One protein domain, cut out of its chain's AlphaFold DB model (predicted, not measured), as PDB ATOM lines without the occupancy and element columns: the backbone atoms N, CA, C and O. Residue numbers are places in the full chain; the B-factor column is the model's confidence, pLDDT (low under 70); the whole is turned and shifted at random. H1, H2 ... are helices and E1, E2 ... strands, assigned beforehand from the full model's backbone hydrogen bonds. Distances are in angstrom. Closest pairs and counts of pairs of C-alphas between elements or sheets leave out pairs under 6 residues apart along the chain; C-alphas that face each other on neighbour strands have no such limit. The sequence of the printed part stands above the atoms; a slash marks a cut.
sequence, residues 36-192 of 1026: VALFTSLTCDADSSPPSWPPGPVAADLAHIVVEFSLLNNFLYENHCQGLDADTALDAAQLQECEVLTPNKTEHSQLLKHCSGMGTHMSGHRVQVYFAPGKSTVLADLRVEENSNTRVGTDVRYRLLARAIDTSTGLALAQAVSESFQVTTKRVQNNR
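AT A GLANCE: This is residues 36 to 192 of the 1026 residues of an uncharacterized protein of Trebouxia sp. A1-2 (UniProt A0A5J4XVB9). This model has little regular structure: a twisted antiparallel sheet, E3 E4 E1 E6 E7, has H3 over one face, and E2 of the small antiparallel pair E2 E5 comes near E4, with the C-alphas of His 114 and Val 127 7.1 A apart; residues 45 to 50 and 82 to 88 stick out. Four named helices and seven strands hold 62 of 157 printed residues, mixed in class. It is compact, 51 by 40 by 30 A, radius of gyration of the C-alphas 17.4 A.

IN THESE COORDINATES: Find C-alpha 60 at (-6.468, 19.826, 12.300); there begins H1, residues 60 to 64, then come E1 65 to 73, H2 74 to 80, H3 92 to 98, E2 112 to 114, E3 119 to 121, E4 127 to 130, E5 142 to 144, E6 157 to 166, E7 172 to 177 and H4 186 to 190, which ends with C-alpha 190 at (-10.939, 61.012, -16.480).

HOW THE PARTS SIT: Between E1 and E6, N 68 and O 163 are within hydrogen-bond range, 2.8 A. H3 is on the sheet, height 8.3 A; H1 and H2 only graze it. H2, H3 and H4 have every O i to N i+4 pair within range; H1 has 0 of 1, and 1 of 2 O i to N i+3 pairs.

THE WHOLE: The printed part has no cut; 51 residues are under pLDDT 70.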
ATOM      1  N   VAL A  36     -10.765  37.947   7.300       80.94
ATOM      2  CA  VAL A  36     -11.669  36.796   7.351       80.94
ATOM      3  C   VAL A  36     -11.079  35.777   8.322       80.94
ATOM      4  O   VAL A  36      -9.861  35.696   8.488       80.94
ATOM      5  N   ALA A  37     -11.940  35.039   9.007       79.00
ATOM      6  CA  ALA A  37     -11.573  33.963   9.912       79.00
ATOM      7  C   ALA A  37     -12.681  32.910   9.882       79.00
ATOM      8  O   ALA A  37     -13.858  33.266   9.810       79.00
ATOM      9  N   LEU A  38     -12.291  31.640   9.935       77.75
ATOM     10  CA  LEU A  38     -13.206  30.514  10.073       77.75
ATOM     11  C   LEU A  38     -13.284  30.123  11.551       77.75
ATOM     12  O   LEU A  38     -12.260  30.076  12.235       77.75
ATOM     13  N   PHE A  39     -14.494  29.841  12.025       72.94
ATOM     14  CA  PHE A  39     -14.777  29.385  13.385       72.94
ATOM     15  C   PHE A  39     -15.714  28.181  13.299       72.94
ATOM     16  O   PHE A  39     -16.674  28.206  12.529       72.94
ATOM     17  N   THR A  40     -15.454  27.137  14.080       71.69
ATOM     18  CA  THR A  40     -16.402  26.031  14.266       71.69
ATOM     19  C   THR A  40     -17.409  26.415  15.346       71.69
ATOM     20  O   THR A  40     -17.052  27.127  16.285       71.69
ATOM     21  N   SER A  41     -18.653  25.927  15.281       61.09
ATOM     22  CA  SER A  41     -19.670  26.262  16.297       61.09
ATOM     23  C   SER A  41     -19.266  25.868  17.725       61.09
ATOM     24  O   SER A  41     -19.721  26.500  18.668       61.09
ATOM     25  N   LEU A  42     -18.368  24.888  17.886       60.31
ATOM     26  CA  LEU A  42     -17.760  24.495  19.168       60.31
ATOM     27  C   LEU A  42     -16.823  25.565  19.773       60.31
ATOM     28  O   LEU A  42     -16.329  25.388  20.880       60.31
ATOM     29  N   THR A  43     -16.546  26.656  19.053       56.59
ATOM     30  CA  THR A  43     -15.756  27.813  19.524       56.59
ATOM     31  C   THR A  43     -16.596  29.089  19.670       56.59
ATOM     32  O   THR A  43     -16.048  30.175  19.864       56.59
ATOM     33  N   CYS A  44     -17.924  28.964  19.573       52.25
ATOM     34  CA  CYS A  44     -18.879  30.067  19.486       52.25
ATOM     35  C   CYS A  44     -19.887  30.071  20.652       52.25
ATOM     36  O   CYS A  44     -21.079  30.272  20.424       52.25
ATOM     37  N   ASP A  45     -19.429  29.860  21.892       51.69
ATOM     38  CA  ASP A  45     -20.283  29.942  23.089       51.69
ATOM     39  C   ASP A  45     -20.909  31.341  23.216       51.69
ATOM     40  O   ASP A  45     -20.222  32.329  23.496       51.69
ATOM     41  N   ALA A  46     -22.221  31.412  22.972       49.25
ATOM     42  CA  ALA A  46     -22.917  32.635  22.566       49.25
ATOM     43  C   ALA A  46     -22.938  33.761  23.616       49.25
ATOM     44  O   ALA A  46     -22.977  34.932  23.243       49.25
ATOM     45  N   ASP A  47     -22.875  33.418  24.906       47.28
ATOM     46  CA  ASP A  47     -22.875  34.381  26.017       47.28
ATOM     47  C   ASP A  47     -21.465  34.876  26.393       47.28
ATOM     48  O   ASP A  47     -21.305  35.783  27.216       47.28
ATOM     49  N   SER A  48     -20.415  34.300  25.798       42.28
ATOM     50  CA  SER A  48     -19.036  34.716  26.056       42.28
ATOM     51  C   SER A  48     -18.649  35.949  25.227       42.28
ATOM     52  O   SER A  48     -18.995  36.095  24.053       42.28
ATOM     53  N   SER A  49     -17.891  36.869  25.834       47.50
ATOM     54  CA  SER A  49     -17.318  38.018  25.119       47.50
ATOM     55  C   SER A  49     -16.514  37.542  23.898       47.50
ATOM     56  O   SER A  49     -15.785  36.560  24.051       47.50
ATOM     57  N   PRO A  50     -16.579  38.231  22.736       51.31
ATOM     58  CA  PRO A  50     -16.184  37.689  21.433       51.31
ATOM     59  C   PRO A  50     -14.842  36.947  21.503       51.31
ATOM     60  O   PRO A  50     -13.862  37.565  21.947       51.31
ATOM     61  N   PRO A  51     -14.810  35.655  21.105       50.66
ATOM     62  CA  PRO A  51     -13.857  34.663  21.597       50.66
ATOM     63  C   PRO A  51     -12.431  35.189  21.540       50.66
ATOM     64  O   PRO A  51     -11.985  35.719  20.515       50.66
ATOM     65  N   SER A  52     -11.757  35.119  22.690       48.50
ATOM     66  CA  SER A  52     -10.579  35.927  23.004       48.50
ATOM     67  C   SER A  52      -9.474  35.727  21.974       48.50
ATOM     68  O   SER A  52      -8.765  34.734  22.014       48.50
ATOM     69  N   TRP A  53      -9.338  36.675  21.050       48.06
ATOM     70  CA  TRP A  53      -8.445  36.534  19.905       48.06
ATOM     71  C   TRP A  53      -6.963  36.400  20.321       48.06
ATOM     72  O   TRP A  53      -6.481  37.291  21.027       48.06
ATOM     73  N   PRO A  54      -6.212  35.375  19.852       50.19
ATOM     74  CA  PRO A  54      -6.604  34.330  18.895       50.19
ATOM     75  C   PRO A  54      -7.398  33.170  19.537       50.19
ATOM     76  O   PRO A  54      -7.140  32.837  20.692       50.19
ATOM     77  N   PRO A  55      -8.312  32.512  18.794       49.75
ATOM     78  CA  PRO A  55      -8.985  31.307  19.284       49.75
ATOM     79  C   PRO A  55      -7.975  30.206  19.647       49.75
ATOM     80  O   PRO A  55      -6.862  30.168  19.115       49.75
ATOM     81  N   GLY A  56      -8.387  29.291  20.532       55.72
ATOM     82  CA  GLY A  56      -7.619  28.084  20.849       55.72
ATOM     83  C   GLY A  56      -7.346  27.219  19.606       55.72
ATOM     84  O   GLY A  56      -7.941  27.458  18.553       55.72
ATOM     85  N   PRO A  57      -6.441  26.224  19.699       53.50
ATOM     86  CA  PRO A  57      -6.036  25.405  18.558       53.50
ATOM     87  C   PRO A  57      -7.243  24.690  17.942       53.50
ATOM     88  O   PRO A  57      -7.743  23.699  18.472       53.50
ATOM     89  N   VAL A  58      -7.720  25.223  16.818       55.81
ATOM     90  CA  VAL A  58      -8.833  24.653  16.060       55.81
ATOM     91  C   VAL A  58      -8.366  23.336  15.443       55.81
ATOM     92  O   VAL A  58      -7.224  23.246  14.989       55.81
ATOM     93  N   ALA A  59      -9.235  22.321  15.458       58.88
ATOM     94  CA  ALA A  59      -8.904  20.962  15.041       58.88
ATOM     95  C   ALA A  59      -8.222  20.914  13.661       58.88
ATOM     96  O   ALA A  59      -8.578  21.663  12.745       58.88
ATOM     97  N   ALA A  60      -7.252  20.003  13.523       62.44
ATOM     98  CA  ALA A  60      -6.468  19.826  12.300       62.44
ATOM     99  C   ALA A  60      -7.343  19.515  11.070       62.44
ATOM    100  O   ALA A  60      -6.949  19.822   9.946       62.44
ATOM    101  N   ASP A  61      -8.547  18.986  11.298       70.88
ATOM    102  CA  ASP A  61      -9.526  18.627  10.276       70.88
ATOM    103  C   ASP A  61      -9.894  19.789   9.344       70.88
ATOM    104  O   ASP A  61     -10.181  19.539   8.181       70.88
ATOM    105  N   LEU A  62      -9.806  21.060   9.771       75.50
ATOM    106  CA  LEU A  62     -10.109  22.195   8.877       75.50
ATOM    107  C   LEU A  62      -9.103  22.371   7.719       75.50
ATOM    108  O   LEU A  62      -9.289  23.260   6.889       75.50
ATOM    109  N   ALA A  63      -8.047  21.554   7.634       81.12
ATOM    110  CA  ALA A  63      -7.064  21.596   6.552       81.12
ATOM    111  C   ALA A  63      -7.661  21.383   5.143       81.12
ATOM    112  O   ALA A  63      -7.045  21.804   4.165       81.12
ATOM    113  N   HIS A  64      -8.849  20.774   5.026       88.00
ATOM    114  CA  HIS A  64      -9.555  20.617   3.749       88.00
ATOM    115  C   HIS A  64     -10.411  21.835   3.346       88.00
ATOM    116  O   HIS A  64     -10.986  21.819   2.259       88.00
ATOM    117  N   ILE A  65     -10.521  22.885   4.171       89.56
ATOM    118  CA  ILE A  65     -11.405  24.033   3.902       89.56
ATOM    119  C   ILE A  65     -10.633  25.190   3.256       89.56
ATOM    120  O   ILE A  65      -9.710  25.762   3.845       89.56
ATOM    121  N   VAL A  66     -11.074  25.604   2.069       92.06
ATOM    122  CA  VAL A  66     -10.653  26.852   1.411       92.06
ATOM    123  C   VAL A  66     -11.740  27.914   1.540       92.06
ATOM    124  O   VAL A  66     -12.913  27.591   1.715       92.06
ATOM    125  N   VAL A  67     -11.374  29.193   1.422       91.44
ATOM    126  CA  VAL A  67     -12.366  30.267   1.262       91.44
ATOM    127  C   VAL A  67     -12.293  30.815  -0.152       91.44
ATOM    128  O   VAL A  67     -11.275  31.370  -0.563       91.44
ATOM    129  N   GLU A  68     -13.384  30.661  -0.889       92.94
ATOM    130  CA  GLU A  68     -13.577  31.219  -2.219       92.94
ATOM    131  C   GLU A  68     -14.213  32.608  -2.129       92.94
ATOM    132  O   GLU A  68     -15.239  32.794  -1.476       92.94
ATOM    133  N   PHE A  69     -13.622  33.579  -2.822       92.81
ATOM    134  CA  PHE A  69     -14.130  34.937  -2.956       92.81
ATOM    135  C   PHE A  69     -14.632  35.198  -4.375       92.81
ATOM    136  O   PHE A  69     -13.920  34.938  -5.349       92.81
ATOM    137  N   SER A  70     -15.821  35.785  -4.485       92.88
ATOM    138  CA  SER A  70     -16.397  36.273  -5.742       92.88
ATOM    139  C   SER A  70     -17.073  37.632  -5.544       92.88
ATOM    140  O   SER A  70     -17.313  38.085  -4.422       92.88
ATOM    141  N   LEU A  71     -17.337  38.333  -6.648       92.44
ATOM    142  CA  LEU A  71     -18.023  39.625  -6.639       92.44
ATOM    143  C   LEU A  71     -19.456  39.447  -7.121       92.44
ATOM    144  O   LEU A  71     -19.675  38.911  -8.205       92.44
ATOM    145  N   LEU A  72     -20.412  39.950  -6.345       92.06
ATOM    146  CA  LEU A  72     -21.823  39.992  -6.705       92.06
ATOM    147  C   LEU A  72     -22.188  41.364  -7.275       92.06
ATOM    148  O   LEU A  72     -21.756  42.400  -6.756       92.06
ATOM    149  N   ASN A  73     -23.034  41.382  -8.301       91.31
ATOM    150  CA  ASN A  73     -23.703  42.586  -8.775       91.31
ATOM    151  C   ASN A  73     -24.755  43.012  -7.743       91.31
ATOM    152  O   ASN A  73     -25.741  42.306  -7.524       91.31
ATOM    153  N   ASN A  74     -24.571  44.184  -7.134       92.31
ATOM    154  CA  ASN A  74     -25.459  44.655  -6.077       92.31
ATOM    155  C   ASN A  74     -26.916  44.820  -6.530       92.31
ATOM    156  O   ASN A  74     -27.819  44.617  -5.729       92.31
ATOM    157  N   PHE A  75     -27.148  45.190  -7.795       91.31
ATOM    158  CA  PHE A  75     -28.502  45.382  -8.316       91.31
ATOM    159  C   PHE A  75     -29.253  44.057  -8.462       91.31
ATOM    160  O   PHE A  75     -30.428  43.993  -8.127       91.31
ATOM    161  N   LEU A  76     -28.578  42.992  -8.915       92.31
ATOM    162  CA  LEU A  76     -29.183  41.658  -8.961       92.31
ATOM    163  C   LEU A  76     -29.450  41.163  -7.538       92.31
ATOM    164  O   LEU A  76     -30.589  40.840  -7.217       92.31
ATOM    165  N   TYR A  77     -28.451  41.242  -6.656       93.31
ATOM    166  CA  TYR A  77     -28.580  40.845  -5.251       93.31
ATOM    167  C   TYR A  77     -29.763  41.531  -4.547       93.31
ATOM    168  O   TYR A  77     -30.599  40.871  -3.936       93.31
ATOM    169  N   GLU A  78     -29.892  42.853  -4.685       92.50
ATOM    170  CA  GLU A  78     -31.002  43.612  -4.094       92.50
ATOM    171  C   GLU A  78     -32.356  43.347  -4.777       92.50
ATOM    172  O   GLU A  78     -33.386  43.639  -4.173       92.50
ATOM    173  N   ASN A  79     -32.393  42.759  -5.980       94.19
ATOM    174  CA  ASN A  79     -33.623  42.256  -6.604       94.19
ATOM    175  C   ASN A  79     -34.013  40.860  -6.092       94.19
ATOM    176  O   ASN A  79     -35.193  40.645  -5.839       94.19
ATOM    177  N   HIS A  80     -33.068  39.939  -5.866       94.06
ATOM    178  CA  HIS A  80     -33.389  38.643  -5.241       94.06
ATOM    179  C   HIS A  80     -33.785  38.799  -3.760       94.06
ATOM    180  O   HIS A  80     -34.653  38.081  -3.279       94.06
ATOM    181  N   CYS A  81     -33.229  39.785  -3.044       90.75
ATOM    182  CA  CYS A  81     -33.658  40.118  -1.679       90.75
ATOM    183  C   CYS A  81     -34.984  40.911  -1.596       90.75
ATOM    184  O   CYS A  81     -35.463  41.162  -0.489       90.75
ATOM    185  N   GLN A  82     -35.593  41.350  -2.706       91.69
ATOM    186  CA  GLN A  82     -36.856  42.103  -2.664       91.69
ATOM    187  C   GLN A  82     -38.041  41.177  -2.346       91.69
ATOM    188  O   GLN A  82     -38.584  40.518  -3.228       91.69
ATOM    189  N   GLY A  83     -38.472  41.185  -1.082       86.00
ATOM    190  CA  GLY A  83     -39.587  40.368  -0.584       86.00
ATOM    191  C   GLY A  83     -39.166  39.190   0.297       86.00
ATOM    192  O   GLY A  83     -40.037  38.458   0.756       86.00
ATOM    193  N   LEU A  84     -37.866  39.030   0.561       88.06
ATOM    194  CA  LEU A  84     -37.355  38.152   1.610       88.06
ATOM    195  C   LEU A  84     -37.216  38.925   2.929       88.06
ATOM    196  O   LEU A  84     -36.918  40.124   2.923       88.06
ATOM    197  N   ASP A  85     -37.396  38.232   4.053       83.12
ATOM    198  CA  ASP A  85     -37.080  38.781   5.372       83.12
ATOM    199  C   ASP A  85     -35.569  39.014   5.513       83.12
ATOM    200  O   ASP A  85     -34.752  38.329   4.897       83.12
ATOM    201  N   ALA A  86     -35.177  39.988   6.341       71.75
ATOM    202  CA  ALA A  86     -33.791  40.464   6.425       71.75
ATOM    203  C   ALA A  86     -32.765  39.388   6.843       71.75
ATOM    204  O   ALA A  86     -31.582  39.527   6.532       71.75
ATOM    205  N   ASP A  87     -33.224  38.330   7.517       72.44
ATOM    206  CA  ASP A  87     -32.414  37.196   7.974       72.44
ATOM    207  C   ASP A  87     -32.442  35.994   7.004       72.44
ATOM    208  O   ASP A  87     -31.694  35.030   7.182       72.44
ATOM    209  N   THR A  88     -33.279  36.021   5.957       81.56
ATOM    210  CA  THR A  88     -33.353  34.948   4.954       81.56
ATOM    211  C   THR A  88     -32.211  35.079   3.947       81.56
ATOM    212  O   THR A  88     -32.220  35.929   3.056       81.56
ATOM    213  N   ALA A  89     -31.209  34.209   4.077       79.25
ATOM    214  CA  ALA A  89     -30.110  34.120   3.121       79.25
ATOM    215  C   ALA A  89     -30.594  33.636   1.741       79.25
ATOM    216  O   ALA A  89     -31.403  32.715   1.648       79.25
ATOM    217  N   LEU A  90     -30.039  34.226   0.675       88.19
ATOM    218  CA  LEU A  90     -30.221  33.741  -0.695       88.19
ATOM    219  C   LEU A  90     -29.641  32.330  -0.864       88.19
ATOM    220  O   LEU A  90     -28.606  31.995  -0.268       88.19
ATOM    221  N   ASP A  91     -30.277  31.531  -1.720       90.88
ATOM    222  CA  ASP A  91     -29.771  30.204  -2.070       90.88
ATOM    223  C   ASP A  91     -28.516  30.274  -2.966       90.88
ATOM    224  O   ASP A  91     -28.121  31.326  -3.481       90.88
ATOM    225  N   ALA A  92     -27.846  29.132  -3.137       88.19
ATOM    226  CA  ALA A  92     -26.592  29.058  -3.881       88.19
ATOM    227  C   ALA A  92     -26.740  29.386  -5.382       88.19
ATOM    228  O   ALA A  92     -25.789  29.904  -5.973       88.19
ATOM    229  N   ALA A  93     -27.903  29.127  -5.988       90.81
ATOM    230  CA  ALA A  93     -28.176  29.425  -7.392       90.81
ATOM    231  C   ALA A  93     -28.480  30.917  -7.589       90.81
ATOM    232  O   ALA A  93     -27.865  31.551  -8.442       90.81
ATOM    233  N   GLN A  94     -29.313  31.514  -6.732       93.50
ATOM    234  CA  GLN A  94     -29.571  32.963  -6.701       93.50
ATOM    235  C   GLN A  94     -28.276  33.767  -6.507       93.50
ATOM    236  O   GLN A  94     -28.049  34.785  -7.163       93.50
ATOM    237  N   LEU A  95     -27.381  33.298  -5.631       91.81
ATOM    238  CA  LEU A  95     -26.060  33.906  -5.455       91.81
ATOM    239  C   LEU A  95     -25.175  33.742  -6.695       91.81
ATOM    240  O   LEU A  95     -24.465  34.684  -7.044       91.81
ATOM    241  N   GLN A  96     -25.238  32.599  -7.380       90.44
ATOM    242  CA  GLN A  96     -24.508  32.361  -8.628       90.44
ATOM    243  C   GLN A  96     -25.040  33.213  -9.796       90.44
ATOM    244  O   GLN A  96     -24.237  33.711 -10.582       90.44
ATOM    245  N   GLU A  97     -26.350  33.464  -9.878       90.94
ATOM    246  CA  GLU A  97     -26.955  34.434 -10.812       90.94
ATOM    247  C   GLU A  97     -26.512  35.877 -10.514       90.94
ATOM    248  O   GLU A  97     -26.356  36.693 -11.424       90.94
ATOM    249  N   CYS A  98     -26.242  36.189  -9.243       92.06
ATOM    250  CA  CYS A  98     -25.690  37.479  -8.837       92.06
ATOM    251  C   CYS A  98     -24.183  37.635  -9.117       92.06
ATOM    252  O   CYS A  98     -23.700  38.772  -9.105       92.06
ATOM    253  N   GLU A  99     -23.419  36.556  -9.329       91.00
ATOM    254  CA  GLU A  99     -21.965  36.625  -9.529       91.00
ATOM    255  C   GLU A  99     -21.588  37.319 -10.852       91.00
ATOM    256  O   GLU A  99     -22.139  37.062 -11.922       91.00
ATOM    257  N   VAL A 100     -20.574  38.187 -10.806       83.75
ATOM    258  CA  VAL A 100     -20.042  38.903 -11.980       83.75
ATOM    259  C   VAL A 100     -19.079  37.988 -12.750       83.75
ATOM    260  O   VAL A 100     -17.873  38.226 -12.818       83.75
ATOM    261  N   LEU A 101     -19.629  36.908 -13.311       66.56
ATOM    262  CA  LEU A 101     -18.897  35.781 -13.908       66.56
ATOM    263  C   LEU A 101     -18.242  36.072 -15.271       66.56
ATOM    264  O   LEU A 101     -17.546  35.206 -15.792       66.56
ATOM    265  N   THR A 102     -18.459  37.244 -15.879       57.41
ATOM    266  CA  THR A 102     -17.983  37.549 -17.242       57.41
ATOM    267  C   THR A 102     -17.310  38.928 -17.376       57.41
ATOM    268  O   THR A 102     -17.989  39.960 -17.363       57.41
ATOM    269  N   PRO A 103     -15.978  38.997 -17.592       53.53
ATOM    270  CA  PRO A 103     -15.373  40.122 -18.297       53.53
ATOM    271  C   PRO A 103     -15.804  40.076 -19.769       53.53
ATOM    272  O   PRO A 103     -15.917  39.009 -20.372       53.53
ATOM    273  N   ASN A 104     -16.071  41.233 -20.376       51.03
ATOM    274  CA  ASN A 104     -16.627  41.263 -21.728       51.03
ATOM    275  C   ASN A 104     -15.541  41.063 -22.795       51.03
ATOM    276  O   ASN A 104     -14.768  41.978 -23.065       51.03
ATOM    277  N   LYS A 105     -15.553  39.896 -23.449       50.06
ATOM    278  CA  LYS A 105     -14.924  39.608 -24.758       50.06
ATOM    279  C   LYS A 105     -13.407  39.840 -24.908       50.06
ATOM    280  O   LYS A 105     -12.892  39.660 -26.006       50.06
ATOM    281  N   THR A 106     -12.683  40.175 -23.843       54.25
ATOM    282  CA  THR A 106     -11.213  40.164 -23.797       54.25
ATOM    283  C   THR A 106     -10.752  39.407 -22.551       54.25
ATOM    284  O   THR A 106     -11.035  39.783 -21.416       54.25
ATOM    285  N   GLU A 107     -10.065  38.287 -22.761       53.44
ATOM    286  CA  GLU A 107     -10.032  37.149 -21.823       53.44
ATOM    287  C   GLU A 107      -9.088  37.319 -20.611       53.44
ATOM    288  O   GLU A 107      -8.752  36.343 -19.942       53.44
ATOM    289  N   HIS A 108      -8.578  38.527 -20.345       53.16
ATOM    290  CA  HIS A 108      -7.357  38.711 -19.538       53.16
ATOM    291  C   HIS A 108      -7.479  39.680 -18.343       53.16
ATOM    292  O   HIS A 108      -6.581  39.720 -17.500       53.16
ATOM    293  N   SER A 109      -8.578  40.432 -18.201       61.25
ATOM    294  CA  SER A 109      -8.833  41.270 -17.014       61.25
ATOM    295  C   SER A 109      -9.804  40.582 -16.048       61.25
ATOM    296  O   SER A 109     -11.021  40.751 -16.136       61.25
ATOM    297  N   GLN A 110      -9.269  39.787 -15.119       73.12
ATOM    298  CA  GLN A 110     -10.046  39.238 -14.005       73.12
ATOM    299  C   GLN A 110     -10.476  40.374 -13.067       73.12
ATOM    300  O   GLN A 110      -9.627  41.088 -12.540       73.12
ATOM    301  N   LEU A 111     -11.785  40.535 -12.838       75.50
ATOM    302  CA  LEU A 111     -12.314  41.664 -12.062       75.50
ATOM    303  C   LEU A 111     -11.871  41.650 -10.588       75.50
ATOM    304  O   LEU A 111     -11.752  42.709  -9.978       75.50
ATOM    305  N   LEU A 112     -11.616  40.468 -10.026       83.56
ATOM    306  CA  LEU A 112     -11.046  40.276  -8.697       83.56
ATOM    307  C   LEU A 112      -9.637  39.686  -8.856       83.56
ATOM    308  O   LEU A 112      -9.499  38.557  -9.321       83.56
ATOM    309  N   LYS A 113      -8.598  40.441  -8.482       81.94
ATOM    310  CA  LYS A 113      -7.189  40.006  -8.509       81.94
ATOM    311  C   LYS A 113      -6.625  39.798  -7.110       81.94
ATOM    312  O   LYS A 113      -6.954  40.545  -6.185       81.94
ATOM    313  N   HIS A 114      -5.734  38.818  -6.980       78.75
ATOM    314  CA  HIS A 114      -4.989  38.532  -5.759       78.75
ATOM    315  C   HIS A 114      -3.485  38.767  -5.972       78.75
ATOM    316  O   HIS A 114      -2.868  38.128  -6.821       78.75
ATOM    317  N   CYS A 115      -2.873  39.684  -5.217       59.72
ATOM    318  CA  CYS A 115      -1.514  40.159  -5.528       59.72
ATOM    319  C   CYS A 115      -0.352  39.421  -4.833       59.72
ATOM    320  O   CYS A 115       0.794  39.716  -5.164       59.72
ATOM    321  N   SER A 116      -0.591  38.511  -3.878       65.75
ATOM    322  CA  SER A 116       0.465  37.992  -2.975       65.75
ATOM    323  C   SER A 116       0.581  36.462  -2.870       65.75
ATOM    324  O   SER A 116       1.074  35.941  -1.875       65.75
ATOM    325  N   GLY A 117       0.136  35.716  -3.884       66.19
ATOM    326  CA  GLY A 117       0.396  34.267  -4.013       66.19
ATOM    327  C   GLY A 117      -0.334  33.325  -3.036       66.19
ATOM    328  O   GLY A 117      -0.510  32.159  -3.363       66.19
ATOM    329  N   MET A 118      -0.835  33.810  -1.892       71.75
ATOM    330  CA  MET A 118      -1.673  33.027  -0.958       71.75
ATOM    331  C   MET A 118      -3.054  32.623  -1.508       71.75
ATOM    332  O   MET A 118      -3.758  31.831  -0.878       71.75
ATOM    333  N   GLY A 119      -3.452  33.185  -2.650       80.06
ATOM    334  CA  GLY A 119      -4.716  32.901  -3.313       80.06
ATOM    335  C   GLY A 119      -4.508  32.405  -4.740       80.06
ATOM    336  O   GLY A 119      -3.739  33.001  -5.497       80.06
ATOM    337  N   THR A 120      -5.206  31.331  -5.093       85.81
ATOM    338  CA  THR A 120      -5.268  30.749  -6.435       85.81
ATOM    339  C   THR A 120      -6.463  31.315  -7.199       85.81
ATOM    340  O   THR A 120      -7.567  31.468  -6.671       85.81
ATOM    341  N   HIS A 121      -6.249  31.642  -8.472       85.62
ATOM    342  CA  HIS A 121      -7.320  32.074  -9.364       85.62
ATOM    343  C   HIS A 121      -8.025  30.859  -9.968       85.62
ATOM    344  O   HIS A 121      -7.390  30.029 -10.618       85.62
ATOM    345  N   MET A 122      -9.337  30.775  -9.762       84.88
ATOM    346  CA  MET A 122     -10.193  29.713 -10.287       84.88
ATOM    347  C   MET A 122     -10.921  30.148 -11.563       84.88
ATOM    348  O   MET A 122     -11.108  31.339 -11.842       84.88
ATOM    349  N   SER A 123     -11.377  29.158 -12.330       75.94
ATOM    350  CA  SER A 123     -12.368  29.335 -13.395       75.94
ATOM    351  C   SER A 123     -13.595  30.097 -12.877       75.94
ATOM    352  O   SER A 123     -14.069  29.831 -11.775       75.94
ATOM    353  N   GLY A 124     -14.114  31.047 -13.662       73.94
ATOM    354  CA  GLY A 124     -15.237  31.898 -13.241       73.94
ATOM    355  C   GLY A 124     -14.847  33.103 -12.374       73.94
ATOM    356  O   GLY A 124     -15.685  33.627 -11.651       73.94
ATOM    357  N   HIS A 125     -13.590  33.564 -12.439       79.50
ATOM    358  CA  HIS A 125     -13.099  34.801 -11.793       79.50
ATOM    359  C   HIS A 125     -13.165  34.815 -10.257       79.50
ATOM    360  O   HIS A 125     -13.042  35.867  -9.623       79.50
ATOM    361  N   ARG A 126     -13.295  33.627  -9.669       90.38
ATOM    362  CA  ARG A 126     -13.210  33.368  -8.235       90.38
ATOM    363  C   ARG A 126     -11.752  33.353  -7.770       90.38
ATOM    364  O   ARG A 126     -10.851  32.942  -8.506       90.38
ATOM    365  N   VAL A 127     -11.523  33.783  -6.533       90.69
ATOM    366  CA  VAL A 127     -10.223  33.700  -5.849       90.69
ATOM    367  C   VAL A 127     -10.370  32.744  -4.679       90.69
ATOM    368  O   VAL A 127     -11.026  33.089  -3.700       90.69
ATOM    369  N   GLN A 128      -9.764  31.562  -4.749       91.69
ATOM    370  CA  GLN A 128      -9.653  30.693  -3.580       91.69
ATOM    371  C   GLN A 128      -8.434  31.098  -2.759       91.69
ATOM    372  O   GLN A 128      -7.376  31.396  -3.300       91.69
ATOM    373  N   VAL A 129      -8.587  31.132  -1.440       90.38
ATOM    374  CA  VAL A 129      -7.525  31.436  -0.481       90.38
ATOM    375  C   VAL A 129      -7.473  30.300   0.531       90.38
ATOM    376  O   VAL A 129      -8.496  29.923   1.106       90.38
ATOM    377  N   TYR A 130      -6.276  29.766   0.759       87.19
ATOM    378  CA  TYR A 130      -6.048  28.698   1.730       87.19
ATOM    379  C   TYR A 130      -5.912  29.293   3.135       87.19
ATOM    380  O   TYR A 130      -5.152  30.241   3.351       87.19
ATOM    381  N   PHE A 131      -6.655  28.748   4.099       82.19
ATOM    382  CA  PHE A 131      -6.632  29.206   5.487       82.19
ATOM    383  C   PHE A 131      -5.873  28.203   6.349       82.19
ATOM    384  O   PHE A 131      -6.228  27.034   6.430       82.19
ATOM    385  N   ALA A 132      -4.841  28.675   7.047       79.06
ATOM    386  CA  ALA A 132      -4.241  27.895   8.121       79.06
ATOM    387  C   ALA A 132      -5.228  27.839   9.311       79.06
ATOM    388  O   ALA A 132      -5.668  28.910   9.750       79.06
ATOM    389  N   PRO A 133      -5.557  26.653   9.862       70.75
ATOM    390  CA  PRO A 133      -6.502  26.520  10.972       70.75
ATOM    391  C   PRO A 133      -6.195  27.468  12.143       70.75
ATOM    392  O   PRO A 133      -5.038  27.688  12.510       70.75
ATOM    393  N   GLY A 134      -7.241  28.089  12.694       68.50
ATOM    394  CA  GLY A 134      -7.149  29.070  13.785       68.50
ATOM    395  C   GLY A 134      -6.564  30.446  13.419       68.50
ATOM    396  O   GLY A 134      -6.580  31.347  14.261       68.50
ATOM    397  N   LYS A 135      -6.069  30.668  12.191       74.62
ATOM    398  CA  LYS A 135      -5.519  31.968  11.757       74.62
ATOM    399  C   LYS A 135      -6.537  32.768  10.941       74.62
ATOM    400  O   LYS A 135      -7.306  32.219  10.161       74.62
ATOM    401  N   SER A 136      -6.511  34.095  11.095       77.62
ATOM    402  CA  SER A 136      -7.237  35.001  10.198       77.62
ATOM    403  C   SER A 136      -6.341  35.372   9.031       77.62
ATOM    404  O   SER A 136      -5.240  35.891   9.234       77.62
ATOM    405  N   THR A 137      -6.824  35.151   7.813       81.12
ATOM    406  CA  THR A 137      -6.171  35.685   6.620       81.12
ATOM    407  C   THR A 137      -6.646  37.118   6.408       81.12
ATOM    408  O   THR A 137      -7.836  37.442   6.511       81.12
ATOM    409  N   VAL A 138      -5.691  38.010   6.157       82.44
ATOM    410  CA  VAL A 138      -5.951  39.425   5.894       82.44
ATOM    411  C   VAL A 138      -6.077  39.606   4.387       82.44
ATOM    412  O   VAL A 138      -5.146  39.284   3.657       82.44
ATOM    413  N   LEU A 139      -7.190  40.164   3.911       80.81
ATOM    414  CA  LEU A 139      -7.454  40.385   2.482       80.81
ATOM    415  C   LEU A 139      -6.704  41.612   1.930       80.81
ATOM    416  O   LEU A 139      -7.207  42.323   1.062       80.81
ATOM    417  N   ALA A 140      -5.500  41.880   2.443       76.62
ATOM    418  CA  ALA A 140      -4.702  43.052   2.094       76.62
ATOM    419  C   ALA A 140      -4.396  43.120   0.591       76.62
ATOM    420  O   ALA A 140      -4.259  44.207   0.040       76.62
ATOM    421  N   ASP A 141      -4.309  41.977  -0.083       80.50
ATOM    422  CA  ASP A 141      -3.890  41.882  -1.482       80.50
ATOM    423  C   ASP A 141      -5.022  41.511  -2.442       80.50
ATOM    424  O   ASP A 141      -4.775  41.295  -3.629       80.50
ATOM    425  N   LEU A 142      -6.263  41.497  -1.945       82.38
ATOM    426  CA  LEU A 142      -7.460  41.341  -2.757       82.38
ATOM    427  C   LEU A 142      -7.861  42.708  -3.340       82.38
ATOM    428  O   LEU A 142      -8.162  43.655  -2.605       82.38
ATOM    429  N   ARG A 143      -7.845  42.829  -4.671       85.50
ATOM    430  CA  ARG A 143      -8.144  44.073  -5.399       85.50
ATOM    431  C   ARG A 143      -9.246  43.852  -6.429       85.50
ATOM    432  O   ARG A 143      -9.161  42.940  -7.239       85.50
ATOM    433  N   VAL A 144     -10.238  44.742  -6.440       83.38
ATOM    434  CA  VAL A 144     -11.206  44.853  -7.546       83.38
ATOM    435  C   VAL A 144     -10.657  45.786  -8.633       83.38
ATOM    436  O   VAL A 144     -10.249  46.901  -8.297       83.38
ATOM    437  N   GLU A 145     -10.628  45.343  -9.888       78.69
ATOM    438  CA  GLU A 145     -10.166  46.119 -11.055       78.69
ATOM    439  C   GLU A 145     -11.274  46.968 -11.713       78.69
ATOM    440  O   GLU A 145     -12.420  46.999 -11.261       78.69
ATOM    441  N   GLU A 146     -10.925  47.685 -12.787       70.25
ATOM    442  CA  GLU A 146     -11.873  48.421 -13.624       70.25
ATOM    443  C   GLU A 146     -12.766  47.439 -14.405       70.25
ATOM    444  O   GLU A 146     -12.299  46.746 -15.309       70.25
ATOM    445  N   ASN A 147     -14.068  47.389 -14.104       66.88
ATOM    446  CA  ASN A 147     -15.005  46.671 -14.965       66.88
ATOM    447  C   ASN A 147     -15.289  47.519 -16.214       66.88
ATOM    448  O   ASN A 147     -15.982  48.532 -16.138       66.88
ATOM    449  N   SER A 148     -14.800  47.086 -17.377       56.31
ATOM    450  CA  SER A 148     -15.003  47.771 -18.662       56.31
ATOM    451  C   SER A 148     -16.480  47.959 -19.049       56.31
ATOM    452  O   SER A 148     -16.786  48.818 -19.878       56.31
ATOM    453  N   ASN A 149     -17.397  47.212 -18.419       55.44
ATOM    454  CA  ASN A 149     -18.842  47.322 -18.605       55.44
ATOM    455  C   ASN A 149     -19.517  48.381 -17.722       55.44
ATOM    456  O   ASN A 149     -20.719  48.601 -17.892       55.44
ATOM    457  N   THR A 150     -18.807  49.064 -16.807       57.25
ATOM    458  CA  THR A 150     -19.374  50.275 -16.195       57.25
ATOM    459  C   THR A 150     -19.575  51.304 -17.306       57.25
ATOM    460  O   THR A 150     -18.608  51.896 -17.796       57.25
ATOM    461  N   ARG A 151     -20.824  51.520 -17.737       50.16
ATOM    462  CA  ARG A 151     -21.133  52.608 -18.670       50.16
ATOM    463  C   ARG A 151     -20.698  53.925 -18.031       50.16
ATOM    464  O   ARG A 151     -20.811  54.111 -16.821       50.16
ATOM    465  N   VAL A 152     -20.192  54.842 -18.851       52.28
ATOM    466  CA  VAL A 152     -19.769  56.171 -18.391       52.28
ATOM    467  C   VAL A 152     -20.940  56.840 -17.665       52.28
ATOM    468  O   VAL A 152     -21.970  57.114 -18.276       52.28
ATOM    469  N   GLY A 153     -20.782  57.075 -16.359       54.03
ATOM    470  CA  GLY A 153     -21.803  57.684 -15.502       54.03
ATOM    471  C   GLY A 153     -22.756  56.723 -14.775       54.03
ATOM    472  O   GLY A 153     -23.599  57.208 -14.026       54.03
ATOM    473  N   THR A 154     -22.643  55.396 -14.929       60.28
ATOM    474  CA  THR A 154     -23.373  54.436 -14.074       60.28
ATOM    475  C   THR A 154     -22.474  53.914 -12.957       60.28
ATOM    476  O   THR A 154     -21.586  53.096 -13.207       60.28
ATOM    477  N   ASP A 155     -22.731  54.356 -11.727       67.88
ATOM    478  CA  ASP A 155     -22.031  53.899 -10.523       67.88
ATOM    479  C   ASP A 155     -22.411  52.454 -10.169       67.88
ATOM    480  O   ASP A 155     -23.387  52.195  -9.460       67.88
ATOM    481  N   VAL A 156     -21.628  51.491 -10.660       79.06
ATOM    482  CA  VAL A 156     -21.827  50.078 -10.323       79.06
ATOM    483  C   VAL A 156     -21.357  49.813  -8.892       79.06
ATOM    484  O   VAL A 156     -20.223  50.114  -8.510       79.06
ATOM    485  N   ARG A 157     -22.258  49.234  -8.095       87.19
ATOM    486  CA  ARG A 157     -21.981  48.734  -6.748       87.19
ATOM    487  C   ARG A 157     -21.806  47.221  -6.791       87.19
ATOM    488  O   ARG A 157     -22.538  46.525  -7.496       87.19
ATOM    489  N   TYR A 158     -20.878  46.730  -5.987       90.50
ATOM    490  CA  TYR A 158     -20.583  45.314  -5.817       90.50
ATOM    491  C   TYR A 158     -20.776  44.903  -4.357       90.50
ATOM    492  O   TYR A 158     -20.725  45.741  -3.454       90.50
ATOM    493  N   ARG A 159     -20.959  43.605  -4.124       91.31
ATOM    494  CA  ARG A 159     -20.756  42.967  -2.815       91.31
ATOM    495  C   ARG A 159     -19.684  41.894  -2.961       91.31
ATOM    496  O   ARG A 159     -19.534  41.319  -4.035       91.31
ATOM    497  N   LEU A 160     -18.932  41.636  -1.900       91.50
ATOM    498  CA  LEU A 160     -17.972  40.540  -1.834       91.50
ATOM    499  C   LEU A 160     -18.681  39.343  -1.198       91.50
ATOM    500  O   LEU A 160     -19.098  39.431  -0.041       91.50
ATOM    501  N   LEU A 161     -18.823  38.254  -1.947       92.50
ATOM    502  CA  LEU A 161     -19.212  36.951  -1.414       92.50
ATOM    503  C   LEU A 161     -17.942  36.209  -0.990       92.50
ATOM    504  O   LEU A 161     -16.955  36.187  -1.725       92.50
ATOM    505  N   ALA A 162     -17.983  35.603   0.191       92.25
ATOM    506  CA  ALA A 162     -16.998  34.655   0.683       92.25
ATOM    507  C   ALA A 162     -17.709  33.335   1.009       92.25
ATOM    508  O   ALA A 162     -18.637  33.328   1.820       92.25
ATOM    509  N   ARG A 163     -17.284  32.226   0.398       92.62
ATOM    510  CA  ARG A 163     -17.774  30.865   0.669       92.62
ATOM    511  C   ARG A 163     -16.659  30.027   1.276       92.62
ATOM    512  O   ARG A 163     -15.600  29.910   0.670       92.62
ATOM    513  N   ALA A 164     -16.893  29.424   2.435       91.69
ATOM    514  CA  ALA A 164     -16.056  28.336   2.926       91.69
ATOM    515  C   ALA A 164     -16.443  27.065   2.160       91.69
ATOM    516  O   ALA A 164     -17.594  26.638   2.249       91.69
ATOM    517  N   ILE A 165     -15.516  26.494   1.396       92.44
ATOM    518  CA  ILE A 165     -15.728  25.289   0.588       92.44
ATOM    519  C   ILE A 165     -14.832  24.181   1.130       92.44
ATOM    520  O   ILE A 165     -13.626  24.374   1.293       92.44
ATOM    521  N   ASP A 166     -15.421  23.020   1.389       92.25
ATOM    522  CA  ASP A 166     -14.671  21.791   1.620       92.25
ATOM    523  C   ASP A 166     -14.129  21.270   0.282       92.25
ATOM    524  O   ASP A 166     -14.885  20.948  -0.631       92.25
ATOM    525  N   THR A 167     -12.806  21.186   0.159       90.94
ATOM    526  CA  THR A 167     -12.120  20.685  -1.043       90.94
ATOM    527  C   THR A 167     -12.311  19.189  -1.301       90.94
ATOM    528  O   THR A 167     -12.052  18.750  -2.419       90.94
ATOM    529  N   SER A 168     -12.761  18.409  -0.312       91.69
ATOM    530  CA  SER A 168     -12.992  16.967  -0.456       91.69
ATOM    531  C   SER A 168     -14.374  16.635  -1.031       91.69
ATOM    532  O   SER A 168     -14.478  15.737  -1.866       91.69
ATOM    533  N   THR A 169     -15.420  17.384  -0.660       91.81
ATOM    534  CA  THR A 169     -16.781  17.235  -1.220       91.81
ATOM    535  C   THR A 169     -17.135  18.264  -2.297       91.81
ATOM    536  O   THR A 169     -18.089  18.062  -3.047       91.81
ATOM    537  N   GLY A 170     -16.410  19.383  -2.372       89.12
ATOM    538  CA  GLY A 170     -16.747  20.540  -3.209       89.12
ATOM    539  C   GLY A 170     -17.913  21.388  -2.680       89.12
ATOM    540  O   GLY A 170     -18.318  22.344  -3.342       89.12
ATOM    541  N   LEU A 171     -18.468  21.063  -1.506       89.56
ATOM    542  CA  LEU A 171     -19.653  21.720  -0.957       89.56
ATOM    543  C   LEU A 171     -19.305  22.999  -0.184       89.56
ATOM    544  O   LEU A 171     -18.318  23.070   0.551       89.56
ATOM    545  N   ALA A 172     -20.163  24.014  -0.315       88.88
ATOM    546  CA  ALA A 172     -20.075  25.238   0.473       88.88
ATOM    547  C   ALA A 172     -20.620  24.996   1.893       88.88
ATOM    548  O   ALA A 172     -21.828  24.890   2.092       88.88
ATOM    549  N   LEU A 173     -19.724  24.929   2.879       88.69
ATOM    550  CA  LEU A 173     -20.049  24.720   4.295       88.69
ATOM    551  C   LEU A 173     -20.655  25.965   4.957       88.69
ATOM    552  O   LEU A 173     -21.444  25.857   5.891       88.69
ATOM    553  N   ALA A 174     -20.246  27.155   4.511       86.62
ATOM    554  CA  ALA A 174     -20.732  28.433   5.023       86.62
ATOM    555  C   ALA A 174     -20.546  29.543   3.981       86.62
ATOM    556  O   ALA A 174     -19.639  29.482   3.149       86.62
ATOM    557  N   GLN A 175     -21.361  30.596   4.064       88.56
ATOM    558  CA  GLN A 175     -21.265  31.761   3.185       88.56
ATOM    559  C   GLN A 175     -21.483  33.077   3.937       88.56
ATOM    560  O   GLN A 175     -22.235  33.135   4.909       88.56
ATOM    561  N   ALA A 176     -20.825  34.142   3.480       87.94
ATOM    562  CA  ALA A 176     -20.976  35.497   3.998       87.94
ATOM    563  C   ALA A 176     -20.908  36.520   2.854       87.94
ATOM    564  O   ALA A 176     -20.012  36.459   2.012       87.94
ATOM    565  N   VAL A 177     -21.829  37.486   2.847       89.12
ATOM    566  CA  VAL A 177     -21.906  38.559   1.843       89.12
ATOM    567  C   VAL A 177     -21.638  39.906   2.515       89.12
ATOM    568  O   VAL A 177     -22.176  40.187   3.585       89.12
ATOM    569  N   SER A 178     -20.806  40.756   1.908       87.88
ATOM    570  CA  SER A 178     -20.544  42.107   2.424       87.88
ATOM    571  C   SER A 178     -21.725  43.068   2.219       87.88
ATOM    572  O   SER A 178     -22.610  42.846   1.385       87.88
ATOM    573  N   GLU A 179     -21.698  44.225   2.894       85.56
ATOM    574  CA  GLU A 179     -22.478  45.369   2.412       85.56
ATOM    575  C   GLU A 179     -21.991  45.819   1.028       85.56
ATOM    576  O   GLU A 179     -20.912  45.437   0.558       85.56
ATOM    577  N   SER A 180     -22.807  46.639   0.370       86.31
ATOM    578  CA  SER A 180     -22.502  47.165  -0.948       86.31
ATOM    579  C   SER A 180     -21.390  48.212  -0.896       86.31
ATOM    580  O   SER A 180     -21.400  49.133  -0.077       86.31
ATOM    581  N   PHE A 181     -20.418  48.079  -1.796       85.12
ATOM    582  CA  PHE A 181     -19.356  49.057  -1.999       85.12
ATOM    583  C   PHE A 181     -19.271  49.442  -3.476       85.12
ATOM    584  O   PHE A 181     -19.533  48.651  -4.380       85.12
ATOM    585  N   GLN A 182     -18.921  50.696  -3.724       83.88
ATOM    586  CA  GLN A 182     -18.710  51.240  -5.062       83.88
ATOM    587  C   GLN A 182     -17.220  51.174  -5.403       83.88
ATOM    588  O   GLN A 182     -16.376  51.416  -4.535       83.88
ATOM    589  N   VAL A 183     -16.911  50.870  -6.664       75.50
ATOM    590  CA  VAL A 183     -15.550  50.914  -7.214       75.50
ATOM    591  C   VAL A 183     -15.521  51.989  -8.290       75.50
ATOM    592  O   VAL A 183     -16.075  51.808  -9.372       75.50
ATOM    593  N   THR A 184     -14.905  53.132  -7.988       66.50
ATOM    594  CA  THR A 184     -14.740  54.209  -8.967       66.50
ATOM    595  C   THR A 184     -13.669  53.816  -9.982       66.50
ATOM    596  O   THR A 184     -12.507  53.610  -9.635       66.50
ATOM    597  N   THR A 185     -14.072  53.724 -11.243       60.47
ATOM    598  CA  THR A 185     -13.216  53.392 -12.386       60.47
ATOM    599  C   THR A 185     -12.339  54.593 -12.778       60.47
ATOM    600  O   THR A 185     -12.795  55.740 -12.670       60.47
ATOM    601  N   LYS A 186     -11.088  54.402 -13.236       58.53
ATOM    602  CA  LYS A 186     -10.261  55.531 -13.729       58.53
ATOM    603  C   LYS A 186     -10.930  56.245 -14.902       58.53
ATOM    604  O   LYS A 186     -10.815  57.466 -15.019       58.53
ATOM    605  N   ARG A 187     -11.727  55.539 -15.707       54.28
ATOM    606  CA  ARG A 187     -12.617  56.149 -16.708       54.28
ATOM    607  C   ARG A 187     -13.638  57.114 -16.108       54.28
ATOM    608  O   ARG A 187     -13.946  58.085 -16.779       54.28
ATOM    609  N   VAL A 188     -14.131  56.932 -14.882       52.94
ATOM    610  CA  VAL A 188     -15.004  57.920 -14.209       52.94
ATOM    611  C   VAL A 188     -14.207  59.083 -13.600       52.94
ATOM    612  O   VAL A 188     -14.735  60.190 -13.510       52.94
ATOM    613  N   GLN A 189     -12.924  58.901 -13.262       50.56
ATOM    614  CA  GLN A 189     -12.047  60.029 -12.912       50.56
ATOM    615  C   GLN A 189     -11.737  60.911 -14.137       50.56
ATOM    616  O   GLN A 189     -11.921  62.128 -14.079       50.56
ATOM    617  N   ASN A 190     -11.337  60.301 -15.258       43.69
ATOM    618  CA  ASN A 190     -10.939  61.012 -16.480       43.69
ATOM    619  C   ASN A 190     -12.136  61.473 -17.326       43.69
ATOM    620  O   ASN A 190     -12.087  62.536 -17.935       43.69
ATOM    621  N   ASN A 191     -13.238  60.717 -17.330       42.75
ATOM    622  CA  ASN A 191     -14.511  61.089 -17.953       42.75
ATOM    623  C   ASN A 191     -15.497  61.651 -16.915       42.75
ATOM    624  O   ASN A 191     -16.713  61.446 -16.984       42.75
ATOM    625  N   ARG A 192     -14.970  62.429 -15.958       42.38
ATOM    626  CA  ARG A 192     -15.737  63.519 -15.356       42.38
ATOM    627  C   ARG A 192     -16.190  64.440 -16.493       42.38
ATOM    628  O   ARG A 192     -15.420  65.294 -16.932       42.38
TER     629      ARG A 192